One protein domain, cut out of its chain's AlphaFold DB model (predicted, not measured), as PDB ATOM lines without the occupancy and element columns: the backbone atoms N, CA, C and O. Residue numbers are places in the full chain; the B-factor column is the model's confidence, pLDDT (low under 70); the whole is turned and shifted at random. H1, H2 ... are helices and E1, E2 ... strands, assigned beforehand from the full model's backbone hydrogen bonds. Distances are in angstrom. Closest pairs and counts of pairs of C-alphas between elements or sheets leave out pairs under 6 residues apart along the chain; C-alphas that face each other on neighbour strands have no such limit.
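Overview. This is residues 591 to 632 and 643 to 704 of the 792 residues of an uncharacterized protein of Hondaea fermentalgiana (UniProt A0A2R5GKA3). Two helical hairpins, H1 with H2 and H3 with H4, pack together through H3, which touches the three other helices. H1 and H2 open as a V from their link, and a small sheet of E1 and E2 packs on residues 620 to 627 of H2. The printed part has 104 residues with H1, H2, E1, E2, H3 and H4 in chain order; the sheet is antiparallel and the class mostly helix. It is compact, with a radius of gyration of the C-alphas of 13.0 A and spans of 39 by 32 by 26 A, rounded.

Arrangement. H1, residues 592 to 606, touches H2, residues 611 to 627, at a shallow tilt of 29 degrees, opposite ways; the closest C-alphas, of Ile 605 and Ala 611, are 5.0 A apart. H3, residues 667 to 678, is the hub. Its residues 669 to 673 alone touch H2, closest at the C-alphas of Leu 669 and Tyr 625, 6.4 A. H4, residues 687 to 703, touches H3 at a steep tilt of 40 degrees, with C-alphas 692 and 675 closest at 4.8 A. The helix packing is part aligned, part crossed. E1, residues 629 to 632, and E2, residues 659 to 662, are antiparallel neighbours; N 629 and O 662 are 2.8 A apart, within hydrogen-bond range. Every O i to N i+4 pair is within that range in H1, H2, H3 and H4.

Along the chain. H1 begins at C-alpha 592 (28.752, -35.925, -8.464) and measures 21.8 A, H2 23.8 A, H3 16.3 A and H4 24.2 A, ending at C-alpha 703 (40.372, -18.933, -21.895).

Size, cuts and confidence. The farthest C-alphas, of Ser 607 and Lys 643, are 40.1 A apart. Residues 633 to 642 are not printed; C-alphas 632 and 643 are 15.5 A apart across the cut. Residues 644 to 654 and 701 to 704 have pLDDT under 70.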
ATOM      1  N   ASP A 591      32.856 -34.807 -10.917       89.31
ATOM      2  CA  ASP A 591      31.964 -34.325  -9.857       89.31
ATOM      3  C   ASP A 591      30.619 -35.078  -9.844       89.31
ATOM      4  O   ASP A 591      30.144 -35.575 -10.869       89.31
ATOM      5  N   ALA A 592      29.975 -35.144  -8.671       89.06
ATOM      6  CA  ALA A 592      28.752 -35.925  -8.464       89.06
ATOM      7  C   ALA A 592      27.615 -35.547  -9.433       89.06
ATOM      8  O   ALA A 592      26.874 -36.412  -9.896       89.06
ATOM      9  N   LYS A 593      27.498 -34.260  -9.788       92.06
ATOM     10  CA  LYS A 593      26.494 -33.783 -10.750       92.06
ATOM     11  C   LYS A 593      26.770 -34.331 -12.150       92.06
ATOM     12  O   LYS A 593      25.844 -34.733 -12.851       92.06
ATOM     13  N   THR A 594      28.034 -34.360 -12.551       90.81
ATOM     14  CA  THR A 594      28.463 -34.921 -13.832       90.81
ATOM     15  C   THR A 594      28.256 -36.435 -13.869       90.81
ATOM     16  O   THR A 594      27.743 -36.937 -14.865       90.81
ATOM     17  N   LEU A 595      28.556 -37.158 -12.783       91.56
ATOM     18  CA  LEU A 595      28.291 -38.602 -12.674       91.56
ATOM     19  C   LEU A 595      26.799 -38.936 -12.825       91.56
ATOM     20  O   LEU A 595      26.443 -39.812 -13.610       91.56
ATOM     21  N   LEU A 596      25.910 -38.189 -12.159       92.06
ATOM     22  CA  LEU A 596      24.458 -38.345 -12.332       92.06
ATOM     23  C   LEU A 596      24.037 -38.153 -13.793       92.06
ATOM     24  O   LEU A 596      23.238 -38.926 -14.323       92.06
ATOM     25  N   ARG A 597      24.618 -37.158 -14.470       94.94
ATOM     26  CA  ARG A 597      24.338 -36.911 -15.884       94.94
ATOM     27  C   ARG A 597      24.872 -38.024 -16.793       94.94
ATOM     28  O   ARG A 597      24.230 -38.322 -17.797       94.94
ATOM     29  N   VAL A 598      26.003 -38.652 -16.459       94.31
ATOM     30  CA  VAL A 598      26.504 -39.841 -17.173       94.31
ATOM     31  C   VAL A 598      25.478 -40.972 -17.112       94.31
ATOM     32  O   VAL A 598      25.158 -41.531 -18.158       94.31
ATOM     33  N   HIS A 599      24.930 -41.269 -15.930       92.88
ATOM     34  CA  HIS A 599      23.909 -42.310 -15.772       92.88
ATOM     35  C   HIS A 599      22.660 -42.022 -16.618       92.88
ATOM     36  O   HIS A 599      22.222 -42.881 -17.379       92.88
ATOM     37  N   GLU A 600      22.148 -40.791 -16.569       94.00
ATOM     38  CA  GLU A 600      20.983 -40.380 -17.363       94.00
ATOM     39  C   GLU A 600      21.239 -40.498 -18.877       94.00
ATOM     40  O   GLU A 600      20.399 -40.982 -19.638       94.00
ATOM     41  N   VAL A 601      22.412 -40.060 -19.345       95.50
ATOM     42  CA  VAL A 601      22.785 -40.181 -20.759       95.50
ATOM     43  C   VAL A 601      22.932 -41.646 -21.158       95.50
ATOM     44  O   VAL A 601      22.470 -42.008 -22.236       95.50
ATOM     45  N   LEU A 602      23.507 -42.497 -20.307       94.25
ATOM     46  CA  LEU A 602      23.648 -43.929 -20.572       94.25
ATOM     47  C   LEU A 602      22.286 -44.621 -20.740       94.25
ATOM     48  O   LEU A 602      22.117 -45.410 -21.671       94.25
ATOM     49  N   ASP A 603      21.292 -44.279 -19.920       93.19
ATOM     50  CA  ASP A 603      19.927 -44.793 -20.087       93.19
ATOM     51  C   ASP A 603      19.296 -44.332 -21.408       93.19
ATOM     52  O   ASP A 603      18.687 -45.128 -22.127       93.19
ATOM     53  N   ASN A 604      19.531 -43.079 -21.804       93.88
ATOM     54  CA  ASN A 604      19.086 -42.566 -23.102       93.88
ATOM     55  C   ASN A 604      19.877 -43.140 -24.296       93.88
ATOM     56  O   ASN A 604      19.401 -43.113 -25.431       93.88
ATOM     57  N   ILE A 605      21.103 -43.633 -24.093       95.00
ATOM     58  CA  ILE A 605      21.874 -44.344 -25.124       95.00
ATOM     59  C   ILE A 605      21.210 -45.682 -25.439       95.00
ATOM     60  O   ILE A 605      21.076 -46.017 -26.615       95.00
ATOM     61  N   ARG A 606      20.728 -46.409 -24.423       90.56
ATOM     62  CA  ARG A 606      20.093 -47.729 -24.588       90.56
ATOM     63  C   ARG A 606      18.864 -47.703 -25.503       90.56
ATOM     64  O   ARG A 606      18.599 -48.687 -26.183       90.56
ATOM     65  N   SER A 607      18.139 -46.584 -25.547       89.44
ATOM     66  CA  SER A 607      16.960 -46.393 -26.403       89.44
ATOM     67  C   SER A 607      17.271 -45.772 -27.774       89.44
ATOM     68  O   SER A 607      16.384 -45.653 -28.621       89.44
ATOM     69  N   SER A 608      18.521 -45.375 -28.027       93.06
ATOM     70  CA  SER A 608      18.924 -44.750 -29.285       93.06
ATOM     71  C   SER A 608      19.102 -45.774 -30.408       93.06
ATOM     72  O   SER A 608      19.763 -46.798 -30.250       93.06
ATOM     73  N   LYS A 609      18.663 -45.427 -31.626       93.25
ATOM     74  CA  LYS A 609      19.012 -46.181 -32.848       93.25
ATOM     75  C   LYS A 609      20.516 -46.165 -33.177       93.25
ATOM     76  O   LYS A 609      20.966 -46.929 -34.025       93.25
ATOM     77  N   TYR A 610      21.285 -45.295 -32.519       91.69
ATOM     78  CA  TYR A 610      22.737 -45.150 -32.646       91.69
ATOM     79  C   TYR A 610      23.480 -45.573 -31.368       91.69
ATOM     80  O   TYR A 610      24.624 -45.163 -31.170       91.69
ATOM     81  N   ALA A 611      22.855 -46.399 -30.515       92.19
ATOM     82  CA  ALA A 611      23.366 -46.788 -29.198       92.19
ATOM     83  C   ALA A 611      24.860 -47.156 -29.196       92.19
ATOM     84  O   ALA A 611      25.631 -46.583 -28.432       92.19
ATOM     85  N   ARG A 612      25.297 -48.033 -30.115       89.81
ATOM     86  CA  ARG A 612      26.710 -48.450 -30.231       89.81
ATOM     87  C   ARG A 612      27.653 -47.262 -30.458       89.81
ATOM     88  O   ARG A 612      28.676 -47.141 -29.790       89.81
ATOM     89  N   LEU A 613      27.319 -46.360 -31.380       89.81
ATOM     90  CA  LEU A 613      28.162 -45.194 -31.652       89.81
ATOM     91  C   LEU A 613      28.215 -44.269 -30.432       89.81
ATOM     92  O   LEU A 613      29.307 -43.907 -29.997       89.81
ATOM     93  N   HIS A 614      27.063 -43.936 -29.853       93.50
ATOM     94  CA  HIS A 614      26.985 -43.016 -28.717       93.50
ATOM     95  C   HIS A 614      27.684 -43.568 -27.466       93.50
ATOM     96  O   HIS A 614      28.372 -42.826 -26.763       93.50
ATOM     97  N   GLU A 615      27.564 -44.873 -27.206       93.88
ATOM     98  CA  GLU A 615      28.296 -45.541 -26.129       93.88
ATOM     99  C   GLU A 615      29.805 -45.460 -26.372       93.88
ATOM    100  O   GLU A 615      30.553 -45.044 -25.489       93.88
ATOM    101  N   SER A 616      30.264 -45.755 -27.595       92.75
ATOM    102  CA  SER A 616      31.689 -45.663 -27.929       92.75
ATOM    103  C   SER A 616      32.246 -44.239 -27.795       92.75
ATOM    104  O   SER A 616      33.413 -44.072 -27.441       92.75
ATOM    105  N   GLN A 617      31.436 -43.207 -28.069       92.56
ATOM    106  CA  GLN A 617      31.781 -41.794 -27.868       92.56
ATOM    107  C   GLN A 617      31.939 -41.450 -26.387       92.56
ATOM    108  O   GLN A 617      32.851 -40.712 -26.023       92.56
ATOM    109  N   LEU A 618      31.108 -42.018 -25.519       93.94
ATOM    110  CA  LEU A 618      31.231 -41.809 -24.082       93.94
ATOM    111  C   LEU A 618      32.436 -42.570 -23.503       93.94
ATOM    112  O   LEU A 618      33.249 -41.979 -22.793       93.94
ATOM    113  N   VAL A 619      32.609 -43.846 -23.871       95.12
ATOM    114  CA  VAL A 619      33.735 -44.688 -23.426       95.12
ATOM    115  C   VAL A 619      35.076 -44.052 -23.788       95.12
ATOM    116  O   VAL A 619      35.941 -43.945 -22.924       95.12
ATOM    117  N   ARG A 620      35.254 -43.579 -25.033       92.75
ATOM    118  CA  ARG A 620      36.528 -42.977 -25.467       92.75
ATOM    119  C   ARG A 620      36.878 -41.700 -24.696       92.75
ATOM    120  O   ARG A 620      38.045 -41.501 -24.370       92.75
ATOM    121  N   LEU A 621      35.888 -40.861 -24.370       93.12
ATOM    122  CA  LEU A 621      36.113 -39.640 -23.589       93.12
ATOM    123  C   LEU A 621      36.496 -39.968 -22.138       93.12
ATOM    124  O   LEU A 621      37.473 -39.424 -21.629       93.12
ATOM    125  N   LEU A 622      35.765 -40.881 -21.489       94.19
ATOM    126  CA  LEU A 622      36.021 -41.283 -20.099       94.19
ATOM    127  C   LEU A 622      37.354 -42.035 -19.945       94.19
ATOM    128  O   LEU A 622      38.115 -41.784 -19.007       94.19
ATOM    129  N   ALA A 623      37.668 -42.926 -20.889       93.19
ATOM    130  CA  ALA A 623      38.933 -43.654 -20.914       93.19
ATOM    131  C   ALA A 623      40.127 -42.700 -21.066       93.19
ATOM    132  O   ALA A 623      41.082 -42.792 -20.299       93.19
ATOM    133  N   LEU A 624      40.059 -41.740 -21.996       90.88
ATOM    134  CA  LEU A 624      41.120 -40.743 -22.153       90.88
ATOM    135  C   LEU A 624      41.213 -39.782 -20.970       90.88
ATOM    136  O   LEU A 624      42.312 -39.362 -20.621       90.88
ATOM    137  N   TYR A 625      40.097 -39.427 -20.332       90.44
ATOM    138  CA  TYR A 625      40.143 -38.507 -19.196       90.44
ATOM    139  C   TYR A 625      40.839 -39.144 -17.993       90.44
ATOM    140  O   TYR A 625      41.652 -38.492 -17.341       90.44
ATOM    141  N   SER A 626      40.591 -40.435 -17.760       88.38
ATOM    142  CA  SER A 626      41.238 -41.197 -16.689       88.38
ATOM    143  C   SER A 626      42.685 -41.593 -17.005       88.38
ATOM    144  O   SER A 626      43.538 -41.508 -16.125       88.38
ATOM    145  N   ARG A 627      42.985 -42.027 -18.238       90.25
ATOM    146  CA  ARG A 627      44.280 -42.652 -18.582       90.25
ATOM    147  C   ARG A 627      45.197 -41.796 -19.463       90.25
ATOM    148  O   ARG A 627      46.391 -42.075 -19.529       90.25
ATOM    149  N   GLY A 628      44.684 -40.747 -20.105       88.44
ATOM    150  CA  GLY A 628      45.408 -39.997 -21.135       88.44
ATOM    151  C   GLY A 628      45.730 -40.852 -22.366       88.44
ATOM    152  O   GLY A 628      45.217 -41.954 -22.517       88.44
ATOM    153  N   GLY A 629      46.586 -40.347 -23.252       89.56
ATOM    154  CA  GLY A 629      47.052 -41.055 -24.443       89.56
ATOM    155  C   GLY A 629      46.318 -40.658 -25.722       89.56
ATOM    156  O   GLY A 629      45.852 -39.524 -25.872       89.56
ATOM    157  N   VAL A 630      46.272 -41.596 -26.668       89.19
ATOM    158  CA  VAL A 630      45.727 -41.412 -28.017       89.19
ATOM    159  C   VAL A 630      44.539 -42.341 -28.217       89.19
ATOM    160  O   VAL A 630      44.687 -43.555 -28.148       89.19
ATOM    161  N   TYR A 631      43.369 -41.800 -28.533       91.50
ATOM    162  CA  TYR A 631      42.263 -42.596 -29.056       91.50
ATOM    163  C   TYR A 631      42.258 -42.564 -30.583       91.50
ATOM    164  O   TYR A 631      42.396 -41.490 -31.174       91.50
ATOM    165  N   LEU A 632      42.033 -43.720 -31.210       88.56
ATOM    166  CA  LEU A 632      41.824 -43.849 -32.652       88.56
ATOM    167  C   LEU A 632      40.604 -44.731 -32.943       88.56
ATOM    168  O   LEU A 632      40.460 -45.823 -32.393       88.56
ATOM    169  N   LYS A 643      55.058 -37.489 -32.354       73.75
ATOM    170  CA  LYS A 643      55.714 -37.127 -31.095       73.75
ATOM    171  C   LYS A 643      54.719 -36.563 -30.082       73.75
ATOM    172  O   LYS A 643      53.644 -36.109 -30.466       73.75
ATOM    173  N   LEU A 644      55.109 -36.568 -28.807       58.28
ATOM    174  CA  LEU A 644      54.336 -36.019 -27.691       58.28
ATOM    175  C   LEU A 644      54.165 -34.488 -27.812       58.28
ATOM    176  O   LEU A 644      54.987 -33.720 -27.321       58.28
ATOM    177  N   ALA A 645      53.072 -34.037 -28.429       58.25
ATOM    178  CA  ALA A 645      52.522 -32.688 -28.267       58.25
ATOM    179  C   ALA A 645      51.061 -32.838 -27.820       58.25
ATOM    180  O   ALA A 645      50.295 -33.567 -28.443       58.25
ATOM    181  N   VAL A 646      50.696 -32.238 -26.685       57.88
ATOM    182  CA  VAL A 646      49.545 -32.695 -25.887       57.88
ATOM    183  C   VAL A 646      48.402 -31.678 -25.868       57.88
ATOM    184  O   VAL A 646      48.658 -30.477 -25.846       57.88
ATOM    185  N   ASN A 647      47.162 -32.181 -25.769       56.50
ATOM    186  CA  ASN A 647      45.882 -31.456 -25.779       56.50
ATOM    187  C   ASN A 647      45.442 -31.011 -27.175       56.50
ATOM    188  O   ASN A 647      45.299 -29.820 -27.442       56.50
ATOM    189  N   ASP A 648      45.188 -31.990 -28.042       57.72
ATOM    190  CA  ASP A 648      44.705 -31.738 -29.393       57.72
ATOM    191  C   ASP A 648      43.513 -32.638 -29.742       57.72
ATOM    192  O   ASP A 648      43.417 -33.801 -29.334       57.72
ATOM    193  N   VAL A 649      42.579 -32.074 -30.503       55.38
ATOM    194  CA  VAL A 649      41.400 -32.780 -31.010       55.38
ATOM    195  C   VAL A 649      41.473 -32.799 -32.519       55.38
ATOM    196  O   VAL A 649      41.463 -31.757 -33.178       55.38
ATOM    197  N   TRP A 650      41.497 -34.001 -33.083       61.16
ATOM    198  CA  TRP A 650      41.736 -34.185 -34.503       61.16
ATOM    199  C   TRP A 650      40.430 -34.441 -35.246       61.16
ATOM    200  O   TRP A 650      39.912 -35.557 -35.311       61.16
ATOM    201  N   ASN A 651      39.896 -33.383 -35.859       52.78
ATOM    202  CA  ASN A 651      38.697 -33.482 -36.681       52.78
ATOM    203  C   ASN A 651      39.040 -33.979 -38.095       52.78
ATOM    204  O   ASN A 651      39.841 -33.377 -38.807       52.78
ATOM    205  N   SER A 652      38.400 -35.068 -38.515       48.19
ATOM    206  CA  SER A 652      38.630 -35.717 -39.810       48.19
ATOM    207  C   SER A 652      37.339 -36.033 -40.577       48.19
ATOM    208  O   SER A 652      37.369 -36.850 -41.500       48.19
ATOM    209  N   GLY A 653      36.197 -35.429 -40.206       55.88
ATOM    210  CA  GLY A 653      34.931 -35.629 -40.920       55.88
ATOM    211  C   GLY A 653      33.668 -35.501 -40.061       55.88
ATOM    212  O   GLY A 653      33.409 -34.463 -39.459       55.88
ATOM    213  N   THR A 654      32.824 -36.542 -40.072       62.12
ATOM    214  CA  THR A 654      31.463 -36.528 -39.500       62.12
ATOM    215  C   THR A 654      31.400 -36.606 -37.976       62.12
ATOM    216  O   THR A 654      30.418 -36.129 -37.416       62.12
ATOM    217  N   ASP A 655      32.414 -37.170 -37.317       73.00
ATOM    218  CA  ASP A 655      32.524 -37.231 -35.856       73.00
ATOM    219  C   ASP A 655      33.870 -36.633 -35.408       73.00
ATOM    220  O   ASP A 655      34.919 -37.187 -35.757       73.00
ATOM    221  N   PRO A 656      33.884 -35.514 -34.655       74.81
ATOM    222  CA  PRO A 656      35.124 -34.910 -34.170       74.81
ATOM    223  C   PRO A 656      35.853 -35.776 -33.135       74.81
ATOM    224  O   PRO A 656      37.007 -35.493 -32.831       74.81
ATOM    225  N   PHE A 657      35.218 -36.825 -32.595       82.81
ATOM    226  CA  PHE A 657      35.835 -37.715 -31.607       82.81
ATOM    227  C   PHE A 657      36.487 -38.967 -32.213       82.81
ATOM    228  O   PHE A 657      36.866 -39.883 -31.482       82.81
ATOM    229  N   ALA A 658      36.644 -39.022 -33.540       78.81
ATOM    230  CA  ALA A 658      37.248 -40.155 -34.246       78.81
ATOM    231  C   ALA A 658      38.763 -40.321 -33.997       78.81
ATOM    232  O   ALA A 658      39.313 -41.397 -34.241       78.81
ATOM    233  N   ALA A 659      39.442 -39.262 -33.546       80.75
ATOM    234  CA  ALA A 659      40.829 -39.296 -33.096       80.75
ATOM    235  C   ALA A 659      41.072 -38.183 -32.063       80.75
ATOM    236  O   ALA A 659      40.735 -37.023 -32.304       80.75
ATOM    237  N   LEU A 660      41.623 -38.533 -30.901       81.50
ATOM    238  CA  LEU A 660      41.773 -37.616 -29.764       81.50
ATOM    239  C   LEU A 660      43.117 -37.841 -29.073       81.50
ATOM    240  O   LEU A 660      43.484 -38.993 -28.848       81.50
ATOM    241  N   ILE A 661      43.815 -36.764 -28.696       83.00
ATOM    242  CA  ILE A 661      45.075 -36.838 -27.945       83.00
ATOM    243  C   ILE A 661      45.023 -35.938 -26.723       83.00
ATOM    244  O   ILE A 661      45.038 -34.708 -26.818       83.00
ATOM    245  N   PHE A 662      45.049 -36.560 -25.549       82.19
ATOM    246  CA  PHE A 662      44.944 -35.843 -24.287       82.19
ATOM    247  C   PHE A 662      45.863 -36.416 -23.219       82.19
ATOM    248  O   PHE A 662      46.133 -37.610 -23.167       82.19
ATOM    249  N   GLN A 663      46.314 -35.547 -22.322       82.62
ATOM    250  CA  GLN A 663      46.813 -35.977 -21.020       82.62
ATOM    251  C   GLN A 663      45.640 -36.385 -20.125       82.62
ATOM    252  O   GLN A 663      44.544 -35.824 -20.232       82.62
ATOM    253  N   ALA A 664      45.895 -37.325 -19.212       87.00
ATOM    254  CA  ALA A 664      44.959 -37.648 -18.143       87.00
ATOM    255  C   ALA A 664      44.621 -36.373 -17.349       87.00
ATOM    256  O   ALA A 664      45.496 -35.545 -17.094       87.00
ATOM    257  N   GLY A 665      43.348 -36.190 -16.995       85.94
ATOM    258  CA  GLY A 665      42.883 -35.008 -16.263       85.94
ATOM    259  C   GLY A 665      42.881 -33.694 -17.061       85.94
ATOM    260  O   GLY A 665      42.795 -32.620 -16.466       85.94
ATOM    261  N   SER A 666      42.988 -33.723 -18.397       85.06
ATOM    262  CA  SER A 666      42.964 -32.498 -19.211       85.06
ATOM    263  C   SER A 666      41.667 -31.697 -19.018       85.06
ATOM    264  O   SER A 666      40.572 -32.209 -19.249       85.06
ATOM    265  N   LYS A 667      41.784 -30.400 -18.688       83.44
ATOM    266  CA  LYS A 667      40.634 -29.484 -18.514       83.44
ATOM    267  C   LYS A 667      39.787 -29.335 -19.780       83.44
ATOM    268  O   LYS A 667      38.569 -29.165 -19.705       83.44
ATOM    269  N   LEU A 668      40.423 -29.381 -20.954       82.56
ATOM    270  CA  LEU A 668      39.705 -29.346 -22.230       82.56
ATOM    271  C   LEU A 668      38.880 -30.625 -22.413       82.56
ATOM    272  O   LEU A 668      37.720 -30.544 -22.807       82.56
ATOM    273  N   LEU A 669      39.443 -31.786 -22.069       85.62
ATOM    274  CA  LEU A 669      38.729 -33.059 -22.137       85.62
ATOM    275  C   LEU A 669      37.596 -33.143 -21.106       85.62
ATOM    276  O   LEU A 669      36.500 -33.576 -21.447       85.62
ATOM    277  N   GLU A 670      37.811 -32.649 -19.887       88.62
ATOM    278  CA  GLU A 670      36.752 -32.512 -18.881       88.62
ATOM    279  C   GLU A 670      35.595 -31.647 -19.409       88.62
ATOM    280  O   GLU A 670      34.422 -32.012 -19.304       88.62
ATOM    281  N   THR A 671      35.924 -30.518 -20.046       88.12
ATOM    282  CA  THR A 671      34.933 -29.635 -20.675       88.12
ATOM    283  C   THR A 671      34.195 -30.348 -21.807       88.12
ATOM    284  O   THR A 671      32.978 -30.219 -21.909       88.12
ATOM    285  N   LEU A 672      34.895 -31.128 -22.637       88.56
ATOM    286  CA  LEU A 672      34.286 -31.925 -23.705       88.56
ATOM    287  C   LEU A 672      33.307 -32.967 -23.159       88.56
ATOM    288  O   LEU A 672      32.211 -33.090 -23.702       88.56
ATOM    289  N   VAL A 673      33.665 -33.673 -22.080       91.94
ATOM    290  CA  VAL A 673      32.769 -34.617 -21.390       91.94
ATOM    291  C   VAL A 673      31.510 -33.890 -20.923       91.94
ATOM    292  O   VAL A 673      30.399 -34.296 -21.266       91.94
ATOM    293  N   LYS A 674      31.668 -32.775 -20.200       92.94
ATOM    294  CA  LYS A 674      30.546 -31.986 -19.667       92.94
ATOM    295  C   LYS A 674      29.640 -31.444 -20.773       92.94
ATOM    296  O   LYS A 674      28.419 -31.552 -20.667       92.94
ATOM    297  N   GLU A 675      30.213 -30.911 -21.852       93.31
ATOM    298  CA  GLU A 675      29.435 -30.416 -22.987       93.31
ATOM    299  C   GLU A 675      28.711 -31.544 -23.721       93.31
ATOM    300  O   GLU A 675      27.519 -31.406 -23.973       93.31
ATOM    301  N   TYR A 676      29.374 -32.673 -24.003       94.44
ATOM    302  CA  TYR A 676      28.750 -33.833 -24.654       94.44
ATOM    303  C   TYR A 676      27.521 -34.314 -23.886       94.44
ATOM    304  O   TYR A 676      26.455 -34.498 -24.472       94.44
ATOM    305  N   LEU A 677      27.647 -34.436 -22.565       95.25
ATOM    306  CA  LEU A 677      26.551 -34.814 -21.680       95.25
ATOM    307  C   LEU A 677      25.412 -33.778 -21.670       95.25
ATOM    308  O   LEU A 677      24.235 -34.148 -21.621       95.25
ATOM    309  N   ALA A 678      25.736 -32.484 -21.725       94.62
ATOM    310  CA  ALA A 678      24.753 -31.402 -21.720       94.62
ATOM    311  C   ALA A 678      23.952 -31.312 -23.028       94.62
ATOM    312  O   ALA A 678      22.774 -30.965 -23.001       94.62
ATOM    313  N   VAL A 679      24.575 -31.628 -24.167       94.38
ATOM    314  CA  VAL A 679      23.945 -31.542 -25.497       94.38
ATOM    315  C   VAL A 679      23.512 -32.889 -26.071       94.38
ATOM    316  O   VAL A 679      23.144 -32.968 -27.247       94.38
ATOM    317  N   TYR A 680      23.584 -33.956 -25.271       94.88
ATOM    318  CA  TYR A 680      23.271 -35.305 -25.722       94.88
ATOM    319  C   TYR A 680      21.852 -35.399 -26.298       94.88
ATOM    320  O   TYR A 680      20.889 -34.909 -25.703       94.88
ATOM    321  N   ARG A 681      21.729 -36.060 -27.455       90.25
ATOM    322  CA  ARG A 681      20.457 -36.308 -28.138       90.25
ATOM    323  C   ARG A 681      20.410 -37.736 -28.702       90.25
ATOM    324  O   ARG A 681      21.276 -38.075 -29.508       90.25
ATOM    325  N   PRO A 682      19.420 -38.569 -28.325       91.69
ATOM    326  CA  PRO A 682      19.373 -39.978 -28.727       91.69
ATOM    327  C   PRO A 682      18.979 -40.192 -30.197       91.69
ATOM    328  O   PRO A 682      19.246 -41.251 -30.760       91.69
ATOM    329  N   ASP A 683      18.361 -39.210 -30.846       92.06
ATOM    330  CA  ASP A 683      17.809 -39.299 -32.201       92.06
ATOM    331  C   ASP A 683      18.801 -38.913 -33.314       92.06
ATOM    332  O   ASP A 683      18.524 -39.150 -34.495       92.06
ATOM    333  N   CYS A 684      19.976 -38.377 -32.958       89.62
ATOM    334  CA  CYS A 684      20.971 -37.878 -33.905       89.62
ATOM    335  C   CYS A 684      22.351 -38.530 -33.744       89.62
ATOM    336  O   CYS A 684      22.968 -38.420 -32.695       89.62
ATOM    337  N   MET A 685      22.888 -39.072 -34.845       87.50
ATOM    338  CA  MET A 685      24.129 -39.864 -34.894       87.50
ATOM    339  C   MET A 685      25.391 -39.155 -34.370       87.50
ATOM    340  O   MET A 685      26.281 -39.794 -33.819       87.50
ATOM    341  N   SER A 686      25.546 -37.849 -34.615       85.25
ATOM    342  CA  SER A 686      26.788 -37.123 -34.273       85.25
ATOM    343  C   SER A 686      26.545 -35.676 -33.839       85.25
ATOM    344  O   SER A 686      27.460 -34.857 -33.852       85.25
ATOM    345  N   CYS A 687      25.306 -35.316 -33.485       88.75
ATOM    346  CA  CYS A 687      24.990 -33.944 -33.072       88.75
ATOM    347  C   CYS A 687      25.709 -33.574 -31.773       88.75
ATOM    348  O   CYS A 687      26.275 -32.487 -31.677       88.75
ATOM    349  N   ALA A 688      25.685 -34.484 -30.794       89.69
ATOM    350  CA  ALA A 688      26.256 -34.242 -29.478       89.69
ATOM    351  C   ALA A 688      27.774 -34.043 -29.557       89.69
ATOM    352  O   ALA A 688      28.281 -33.060 -29.026       89.69
ATOM    353  N   SER A 689      28.495 -34.905 -30.284       87.69
ATOM    354  CA  SER A 689      29.948 -34.776 -30.433       87.69
ATOM    355  C   SER A 689      30.354 -33.505 -31.184       87.69
ATOM    356  O   SER A 689      31.236 -32.785 -30.717       87.69
ATOM    357  N   LYS A 690      29.671 -33.155 -32.285       87.00
ATOM    358  CA  LYS A 690      29.909 -31.897 -33.024       87.00
ATOM    359  C   LYS A 690      29.683 -30.660 -32.163       87.00
ATOM    360  O   LYS A 690      30.576 -29.828 -32.036       87.00
ATOM    361  N   GLN A 691      28.510 -30.560 -31.541       89.81
ATOM    362  CA  GLN A 691      28.153 -29.385 -30.754       89.81
ATOM    363  C   GLN A 691      29.010 -29.274 -29.486       89.81
ATOM    364  O   GLN A 691      29.412 -28.171 -29.119       89.81
ATOM    365  N   ALA A 692      29.342 -30.394 -28.839       89.31
ATOM    366  CA  ALA A 692      30.253 -30.396 -27.700       89.31
ATOM    367  C   ALA A 692      31.653 -29.922 -28.089       89.31
ATOM    368  O   ALA A 692      32.236 -29.093 -27.391       89.31
ATOM    369  N   PHE A 693      32.168 -30.397 -29.225       84.69
ATOM    370  CA  PHE A 693      33.463 -29.975 -29.737       84.69
ATOM    371  C   PHE A 693      33.509 -28.474 -30.043       84.69
ATOM    372  O   PHE A 693      34.441 -27.790 -29.616       84.69
ATOM    373  N   GLU A 694      32.495 -27.941 -30.729       83.75
ATOM    374  CA  GLU A 694      32.379 -26.510 -31.036       83.75
ATOM    375  C   GLU A 694      32.324 -25.657 -29.761       83.75
ATOM    376  O   GLU A 694      33.084 -24.693 -29.621       83.75
ATOM    377  N   ARG A 695      31.476 -26.038 -28.797       87.19
ATOM    378  CA  ARG A 695      31.317 -25.310 -27.529       87.19
ATOM    379  C   ARG A 695      32.577 -25.360 -26.669       87.19
ATOM    380  O   ARG A 695      33.008 -24.319 -26.174       87.19
ATOM    381  N   ALA A 696      33.193 -26.531 -26.519       82.75
ATOM    382  CA  ALA A 696      34.427 -26.685 -25.752       82.75
ATOM    383  C   ALA A 696      35.593 -25.925 -26.399       82.75
ATOM    384  O   ALA A 696      36.317 -25.213 -25.706       82.75
ATOM    385  N   SER A 697      35.724 -25.995 -27.727       75.81
ATOM    386  CA  SER A 697      36.746 -25.248 -28.472       75.81
ATOM    387  C   SER A 697      36.568 -23.739 -28.326       75.81
ATOM    388  O   SER A 697      37.544 -23.028 -28.094       75.81
ATOM    389  N   SER A 698      35.331 -23.240 -28.421       76.19
ATOM    390  CA  SER A 698      35.032 -21.818 -28.226       76.19
ATOM    391  C   SER A 698      35.398 -21.349 -26.819       76.19
ATOM    392  O   SER A 698      36.013 -20.297 -26.668       76.19
ATOM    393  N   ARG A 699      35.054 -22.129 -25.786       74.06
ATOM    394  CA  ARG A 699      35.386 -21.800 -24.392       74.06
ATOM    395  C   ARG A 699      36.881 -21.861 -24.120       74.06
ATOM    396  O   ARG A 699      37.395 -21.023 -23.390       74.06
ATOM    397  N   HIS A 700      37.580 -22.819 -24.719       70.44
ATOM    398  CA  HIS A 700      39.020 -22.948 -24.552       70.44
ATOM    399  C   HIS A 700      39.779 -21.799 -25.220       70.44
ATOM    400  O   HIS A 700      40.634 -21.204 -24.579       70.44
ATOM    401  N   ARG A 701      39.407 -21.414 -26.453       67.69
ATOM    402  CA  ARG A 701      39.975 -20.238 -27.140       67.69
ATOM    403  C   ARG A 701      39.728 -18.934 -26.381       67.69
ATOM    404  O   ARG A 701      40.587 -18.069 -26.381       67.69
ATOM    405  N   ALA A 702      38.572 -18.800 -25.731       57.78
ATOM    406  CA  ALA A 702      38.276 -17.645 -24.887       57.78
ATOM    407  C   ALA A 702      39.091 -17.628 -23.576       57.78
ATOM    408  O   ALA A 702      39.251 -16.571 -22.978       57.78
ATOM    409  N   ALA A 703      39.594 -18.784 -23.126       54.78
ATOM    410  CA  ALA A 703      40.372 -18.933 -21.895       54.78
ATOM    411  C   ALA A 703      41.900 -18.919 -22.113       54.78
ATOM    412  O   ALA A 703      42.640 -18.789 -21.139       54.78
ATOM    413  N   SER A 704      42.386 -19.065 -23.352       52.66
ATOM    414  CA  SER A 704      43.812 -19.018 -23.697       52.66
ATOM    415  C   SER A 704      44.116 -17.900 -24.706       52.66
ATOM    416  O   SER A 704      43.951 -18.061 -25.908       52.66
TER     417      SER A 704